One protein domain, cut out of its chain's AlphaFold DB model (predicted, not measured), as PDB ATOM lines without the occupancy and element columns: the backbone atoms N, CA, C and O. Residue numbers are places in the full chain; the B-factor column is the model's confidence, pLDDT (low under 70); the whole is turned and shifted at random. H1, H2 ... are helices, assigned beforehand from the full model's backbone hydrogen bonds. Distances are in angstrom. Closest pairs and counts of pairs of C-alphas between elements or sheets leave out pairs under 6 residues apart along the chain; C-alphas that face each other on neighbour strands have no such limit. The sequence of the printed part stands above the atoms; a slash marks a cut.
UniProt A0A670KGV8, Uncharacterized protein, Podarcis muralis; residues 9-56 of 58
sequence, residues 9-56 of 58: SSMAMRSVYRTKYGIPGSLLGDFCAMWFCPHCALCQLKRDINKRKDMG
ATOM      1  N   SER A   9      -8.139 -49.405  54.892       53.31
ATOM      2  CA  SER A   9      -8.370 -47.984  54.570       53.31
ATOM      3  C   SER A   9      -7.283 -47.388  53.669       53.31
ATOM      4  O   SER A   9      -7.470 -46.341  53.047       53.31
ATOM      5  N   SER A  10      -6.136 -48.061  53.594       62.31
ATOM      6  CA  SER A  10      -4.933 -47.614  52.897       62.31
ATOM      7  C   SER A  10      -5.094 -47.602  51.373       62.31
ATOM      8  O   SER A  10      -4.611 -46.667  50.732       62.31
ATOM      9  N   MET A  11      -5.826 -48.563  50.782       60.19
ATOM     10  CA  MET A  11      -6.107 -48.528  49.337       60.19
ATOM     11  C   MET A  11      -7.055 -47.396  48.976       60.19
ATOM     12  O   MET A  11      -6.804 -46.677  48.013       60.19
ATOM     13  N   ALA A  12      -8.140 -47.245  49.741       65.94
ATOM     14  CA  ALA A  12      -9.167 -46.248  49.468       65.94
ATOM     15  C   ALA A  12      -8.586 -44.833  49.555       65.94
ATOM     16  O   ALA A  12      -8.738 -44.050  48.620       65.94
ATOM     17  N   MET A  13      -7.827 -44.541  50.617       70.56
ATOM     18  CA  MET A  13      -7.101 -43.278  50.761       70.56
ATOM     19  C   MET A  13      -6.162 -43.029  49.581       70.56
ATOM     20  O   MET A  13      -6.153 -41.932  49.033       70.56
ATOM     21  N   ARG A  14      -5.410 -44.043  49.139       68.62
ATOM     22  CA  ARG A  14      -4.465 -43.892  48.028       68.62
ATOM     23  C   ARG A  14      -5.165 -43.678  46.686       68.62
ATOM     24  O   ARG A  14      -4.751 -42.798  45.939       68.62
ATOM     25  N   SER A  15      -6.233 -44.418  46.397       68.50
ATOM     26  CA  SER A  15      -7.028 -44.241  45.178       68.50
ATOM     27  C   SER A  15      -7.696 -42.871  45.136       68.50
ATOM     28  O   SER A  15      -7.556 -42.181  44.132       68.50
ATOM     29  N   VAL A  16      -8.340 -42.444  46.231       72.50
ATOM     30  CA  VAL A  16      -8.958 -41.111  46.347       72.50
ATOM     31  C   VAL A  16      -7.911 -40.012  46.208       72.50
ATOM     32  O   VAL A  16      -8.145 -39.025  45.524       72.50
ATOM     33  N   TYR A  17      -6.737 -40.180  46.813       69.81
ATOM     34  CA  TYR A  17      -5.643 -39.222  46.709       69.81
ATOM     35  C   TYR A  17      -5.102 -39.116  45.272       69.81
ATOM     36  O   TYR A  17      -4.878 -38.017  44.771       69.81
ATOM     37  N   ARG A  18      -4.954 -40.237  44.554       66.38
ATOM     38  CA  ARG A  18      -4.520 -40.220  43.147       66.38
ATOM     39  C   ARG A  18      -5.570 -39.622  42.215       66.38
ATOM     40  O   ARG A  18      -5.186 -38.877  41.318       66.38
ATOM     41  N   THR A  19      -6.859 -39.898  42.429       69.12
ATOM     42  CA  THR A  19      -7.936 -39.285  41.634       69.12
ATOM     43  C   THR A  19      -8.136 -37.808  41.962       69.12
ATOM     44  O   THR A  19      -8.368 -37.026  41.047       69.12
ATOM     45  N   LYS A  20      -7.977 -37.391  43.224       69.56
ATOM     46  CA  LYS A  20      -8.039 -35.976  43.633       69.56
ATOM     47  C   LYS A  20      -6.914 -35.125  43.050       69.56
ATOM     48  O   LYS A  20      -7.171 -33.986  42.683       69.56
ATOM     49  N   TYR A  21      -5.688 -35.651  43.007       66.62
ATOM     50  CA  TYR A  21      -4.489 -34.859  42.696       66.62
ATOM     51  C   TYR A  21      -3.796 -35.253  41.380       66.62
ATOM     52  O   TYR A  21      -2.712 -34.753  41.089       66.62
ATOM     53  N   GLY A  22      -4.389 -36.150  40.582       62.88
ATOM     54  CA  GLY A  22      -3.920 -36.477  39.229       62.88
ATOM     55  C   GLY A  22      -2.491 -37.026  39.164       62.88
ATOM     56  O   GLY A  22      -1.761 -36.745  38.218       62.88
ATOM     57  N   ILE A  23      -2.053 -37.770  40.184       65.50
ATOM     58  CA  ILE A  23      -0.649 -38.175  40.323       65.50
ATOM     59  C   ILE A  23      -0.315 -39.326  39.354       65.50
ATOM     60  O   ILE A  23      -0.815 -40.442  39.557       65.50
ATOM     61  N   PRO A  24       0.589 -39.131  38.371       54.03
ATOM     62  CA  PRO A  24       0.932 -40.168  37.403       54.03
ATOM     63  C   PRO A  24       1.641 -41.345  38.085       54.03
ATOM     64  O   PRO A  24       2.543 -41.169  38.905       54.03
ATOM     65  N   GLY A  25       1.194 -42.565  37.792       60.84
ATOM     66  CA  GLY A  25       1.819 -43.812  38.240       60.84
ATOM     67  C   GLY A  25       0.835 -44.981  38.297       60.84
ATOM     68  O   GLY A  25      -0.378 -44.789  38.356       60.84
ATOM     69  N   SER A  26       1.370 -46.200  38.248       64.56
ATOM     70  CA  SER A  26       0.574 -47.417  38.077       64.56
ATOM     71  C   SER A  26      -0.085 -47.880  39.375       64.56
ATOM     72  O   SER A  26       0.603 -48.244  40.328       64.56
ATOM     73  N   LEU A  27      -1.416 -47.995  39.353       66.81
ATOM     74  CA  LEU A  27      -2.218 -48.674  40.387       66.81
ATOM     75  C   LEU A  27      -1.702 -50.091  40.682       66.81
ATOM     76  O   LEU A  27      -1.752 -50.548  41.818       66.81
ATOM     77  N   LEU A  28      -1.147 -50.763  39.670       62.81
ATOM     78  CA  LEU A  28      -0.575 -52.101  39.804       62.81
ATOM     79  C   LEU A  28       0.663 -52.131  40.717       62.81
ATOM     80  O   LEU A  28       0.781 -53.020  41.549       62.81
ATOM     81  N   GLY A  29       1.560 -51.142  40.615       64.31
ATOM     82  CA  GLY A  29       2.746 -51.062  41.480       64.31
ATOM     83  C   GLY A  29       2.371 -50.785  42.934       64.31
ATOM     84  O   GLY A  29       2.988 -51.302  43.864       64.31
ATOM     85  N   ASP A  30       1.291 -50.034  43.122       66.38
ATOM     86  CA  ASP A  30       0.721 -49.735  44.426       66.38
ATOM     87  C   ASP A  30       0.059 -50.962  45.060       66.38
ATOM     88  O   ASP A  30       0.221 -51.194  46.259       66.38
ATOM     89  N   PHE A  31      -0.625 -51.765  44.242       66.31
ATOM     90  CA  PHE A  31      -1.228 -53.030  44.644       66.31
ATOM     91  C   PHE A  31      -0.163 -54.077  44.991       66.31
ATOM     92  O   PHE A  31      -0.241 -54.703  46.043       66.31
ATOM     93  N   CYS A  32       0.890 -54.208  44.178       67.88
ATOM     94  CA  CYS A  32       2.022 -55.090  44.473       67.88
ATOM     95  C   CYS A  32       2.759 -54.672  45.754       67.88
ATOM     96  O   CYS A  32       3.074 -55.525  46.578       67.88
ATOM     97  N   ALA A  33       2.997 -53.372  45.961       68.81
ATOM     98  CA  ALA A  33       3.630 -52.873  47.181       68.81
ATOM     99  C   ALA A  33       2.764 -53.129  48.421       68.81
ATOM    100  O   ALA A  33       3.295 -53.479  49.472       68.81
ATOM    101  N   MET A  34       1.441 -53.006  48.300       68.25
ATOM    102  CA  MET A  34       0.528 -53.355  49.382       68.25
ATOM    103  C   MET A  34       0.503 -54.857  49.670       68.25
ATOM    104  O   MET A  34       0.489 -55.241  50.835       68.25
ATOM    105  N   TRP A  35       0.507 -55.692  48.631       68.06
ATOM    106  CA  TRP A  35       0.463 -57.146  48.772       68.06
ATOM    107  C   TRP A  35       1.756 -57.706  49.371       68.06
ATOM    108  O   TRP A  35       1.726 -58.659  50.143       68.06
ATOM    109  N   PHE A  36       2.897 -57.105  49.029       68.50
ATOM    110  CA  PHE A  36       4.211 -57.563  49.476       68.50
ATOM    111  C   PHE A  36       4.615 -56.963  50.830       68.50
ATOM    112  O   PHE A  36       5.211 -57.648  51.657       68.50
ATOM    113  N   CYS A  37       4.309 -55.682  51.078       73.19
ATOM    114  CA  CYS A  37       4.590 -55.025  52.353       73.19
ATOM    115  C   CYS A  37       3.715 -53.766  52.564       73.19
ATOM    116  O   CYS A  37       4.129 -52.646  52.226       73.19
ATOM    117  N   PRO A  38       2.525 -53.901  53.181       69.38
ATOM    118  CA  PRO A  38       1.577 -52.792  53.318       69.38
ATOM    119  C   PRO A  38       2.133 -51.637  54.163       69.38
ATOM    120  O   PRO A  38       1.864 -50.469  53.878       69.38
ATOM    121  N   HIS A  39       2.980 -51.938  55.151       71.56
ATOM    122  CA  HIS A  39       3.608 -50.926  55.997       71.56
ATOM    123  C   HIS A  39       4.584 -50.034  55.214       71.56
ATOM    124  O   HIS A  39       4.548 -48.807  55.316       71.56
ATOM    125  N   CYS A  40       5.424 -50.637  54.369       72.88
ATOM    126  CA  CYS A  40       6.339 -49.896  53.505       72.88
ATOM    127  C   CYS A  40       5.579 -49.047  52.479       72.88
ATOM    128  O   CYS A  40       5.961 -47.900  52.243       72.88
ATOM    129  N   ALA A  41       4.482 -49.567  51.918       72.69
ATOM    130  CA  ALA A  41       3.633 -48.818  50.996       72.69
ATOM    131  C   ALA A  41       3.031 -47.560  51.654       72.69
ATOM    132  O   ALA A  41       3.025 -46.484  51.051       72.69
ATOM    133  N   LEU A  42       2.598 -47.657  52.916       73.44
ATOM    134  CA  LEU A  42       2.100 -46.520  53.697       73.44
ATOM    135  C   LEU A  42       3.195 -45.493  54.013       73.44
ATOM    136  O   LEU A  42       2.980 -44.290  53.848       73.44
ATOM    137  N   CYS A  43       4.386 -45.941  54.416       76.44
ATOM    138  CA  CYS A  43       5.523 -45.048  54.646       76.44
ATOM    139  C   CYS A  43       5.944 -44.313  53.363       76.44
ATOM    140  O   CYS A  43       6.255 -43.120  53.415       76.44
ATOM    141  N   GLN A  44       5.924 -44.994  52.212       72.44
ATOM    142  CA  GLN A  44       6.193 -44.375  50.912       72.44
ATOM    143  C   GLN A  44       5.144 -43.319  50.567       72.44
ATOM    144  O   GLN A  44       5.509 -42.203  50.200       72.44
ATOM    145  N   LEU A  45       3.859 -43.631  50.759       75.44
ATOM    146  CA  LEU A  45       2.771 -42.687  50.521       75.44
ATOM    147  C   LEU A  45       2.889 -41.453  51.424       75.44
ATOM    148  O   LEU A  45       2.823 -40.330  50.938       75.44
ATOM    149  N   LYS A  46       3.143 -41.634  52.725       76.44
ATOM    150  CA  LYS A  46       3.323 -40.518  53.666       76.44
ATOM    151  C   LYS A  46       4.528 -39.647  53.315       76.44
ATOM    152  O   LYS A  46       4.455 -38.425  53.426       76.44
ATOM    153  N   ARG A  47       5.630 -40.254  52.872       79.44
ATOM    154  CA  ARG A  47       6.808 -39.521  52.396       79.44
ATOM    155  C   ARG A  47       6.494 -38.724  51.130       79.44
ATOM    156  O   ARG A  47       6.944 -37.589  51.026       79.44
ATOM    157  N   ASP A  48       5.731 -39.292  50.201       77.69
ATOM    158  CA  ASP A  48       5.306 -38.593  48.986       77.69
ATOM    159  C   ASP A  48       4.383 -37.408  49.314       77.69
ATOM    160  O   ASP A  48       4.633 -36.297  48.856       77.69
ATOM    161  N   ILE A  49       3.403 -37.603  50.207       77.94
ATOM    162  CA  ILE A  49       2.522 -36.536  50.713       77.94
ATOM    163  C   ILE A  49       3.344 -35.407  51.344       77.94
ATOM    164  O   ILE A  49       3.149 -34.243  51.009       77.94
ATOM    165  N   ASN A  50       4.285 -35.738  52.234       82.06
ATOM    166  CA  ASN A  50       5.122 -34.737  52.894       82.06
ATOM    167  C   ASN A  50       5.984 -33.959  51.893       82.06
ATOM    168  O   ASN A  50       6.079 -32.743  52.009       82.06
ATOM    169  N   LYS A  51       6.559 -34.630  50.886       83.00
ATOM    170  CA  LYS A  51       7.312 -33.963  49.812       83.00
ATOM    171  C   LYS A  51       6.428 -33.013  49.002       83.00
ATOM    172  O   LYS A  51       6.847 -31.906  48.694       83.00
ATOM    173  N   ARG A  52       5.199 -33.419  48.664       76.00
ATOM    174  CA  ARG A  52       4.243 -32.565  47.933       76.00
ATOM    175  C   ARG A  52       3.753 -31.382  48.755       76.00
ATOM    176  O   ARG A  52       3.560 -30.309  48.197       76.00
ATOM    177  N   LYS A  53       3.585 -31.572  50.064       79.81
ATOM    178  CA  LYS A  53       3.260 -30.497  51.003       79.81
ATOM    179  C   LYS A  53       4.385 -29.468  51.093       79.81
ATOM    180  O   LYS A  53       4.105 -28.278  51.081       79.81
ATOM    181  N   ASP A  54       5.633 -29.923  51.122       84.06
ATOM    182  CA  ASP A  54       6.816 -29.053  51.113       84.06
ATOM    183  C   ASP A  54       6.957 -28.278  49.790       84.06
ATOM    184  O   ASP A  54       7.311 -27.105  49.775       84.06
ATOM    185  N   MET A  55       6.569 -28.899  48.672       80.44
ATOM    186  CA  MET A  55       6.482 -28.248  47.358       80.44
ATOM    187  C   MET A  55       5.276 -27.295  47.201       80.44
ATOM    188  O   MET A  55       5.102 -26.727  46.125       80.44
ATOM    189  N   GLY A  56       4.424 -27.126  48.221       76.56
ATOM    190  CA  GLY A  56       3.260 -26.230  48.161       76.56
ATOM    191  C   GLY A  56       2.147 -26.691  47.208       76.56
ATOM    192  O   GLY A  56       1.339 -25.882  46.766       76.56
TER     193      GLY A  56
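AT A GLANCE: This is residues 9 to 56 of the 58 residues of an uncharacterized protein of Podarcis muralis (UniProt A0A670KGV8). The longest helix, H3, and the shorter H2 make a V that closes at Cys 37, and H1 runs loosely alongside H3, with few contacts to the other two helices. Residues 50 to 56, of which 50 to 54 belong to H3, stick out at one end, and residues 19 to 26, of which 19 to 21 belong to H1, also stand free. The printed part has 48 residues with three named helices, in the order H1, H2, H3, and no named strand; the class is all helix. It is compact, with a radius of gyration of the C-alphas of 10.6 A, and elongated, spanning 31 by 19 by 18 A.

IN THESE COORDINATES: H3, residues 38 to 54, measures 24.4 A from C-alpha 38 at (1.577, -52.792, 53.318) to C-alpha 54 at (6.816, -29.053, 51.113). H2 is residues 27 to 36, 14.2 A long. H1, residues 9 to 21, begins with C-alpha 9 at (-8.370, -47.984, 54.570) and is 18.1 A long.

HOW THE PARTS SIT: H3 touches H2 with residues 40 to 41 alone; their closest C-alphas are those of Ala 33 and Ala 41, 5.6 A apart. These two helices run opposite ways at a steep tilt of 48 degrees. H1 and H3 are close but not clearly touching, with the closest C-alphas, those of Ser 10 and Leu 42, 7.2 A apart. They run the same way at a shallow tilt of 31 degrees. H1 and H2 are near each other, with 10 pairs of C-alphas within 10 A and the closest at 8.1 A. In H1, H2 and H3 every O i to N i+4 pair is within hydrogen-bond range.

THE WHOLE: The C-alphas of Phe 36 and Gly 56, the two farthest apart, are 31.4 A apart. The printed part has no cut, and both links are tight. The mean pLDDT of the printed part is 70.2; it is under 70 at 27 residues, among them residues 17 to 36.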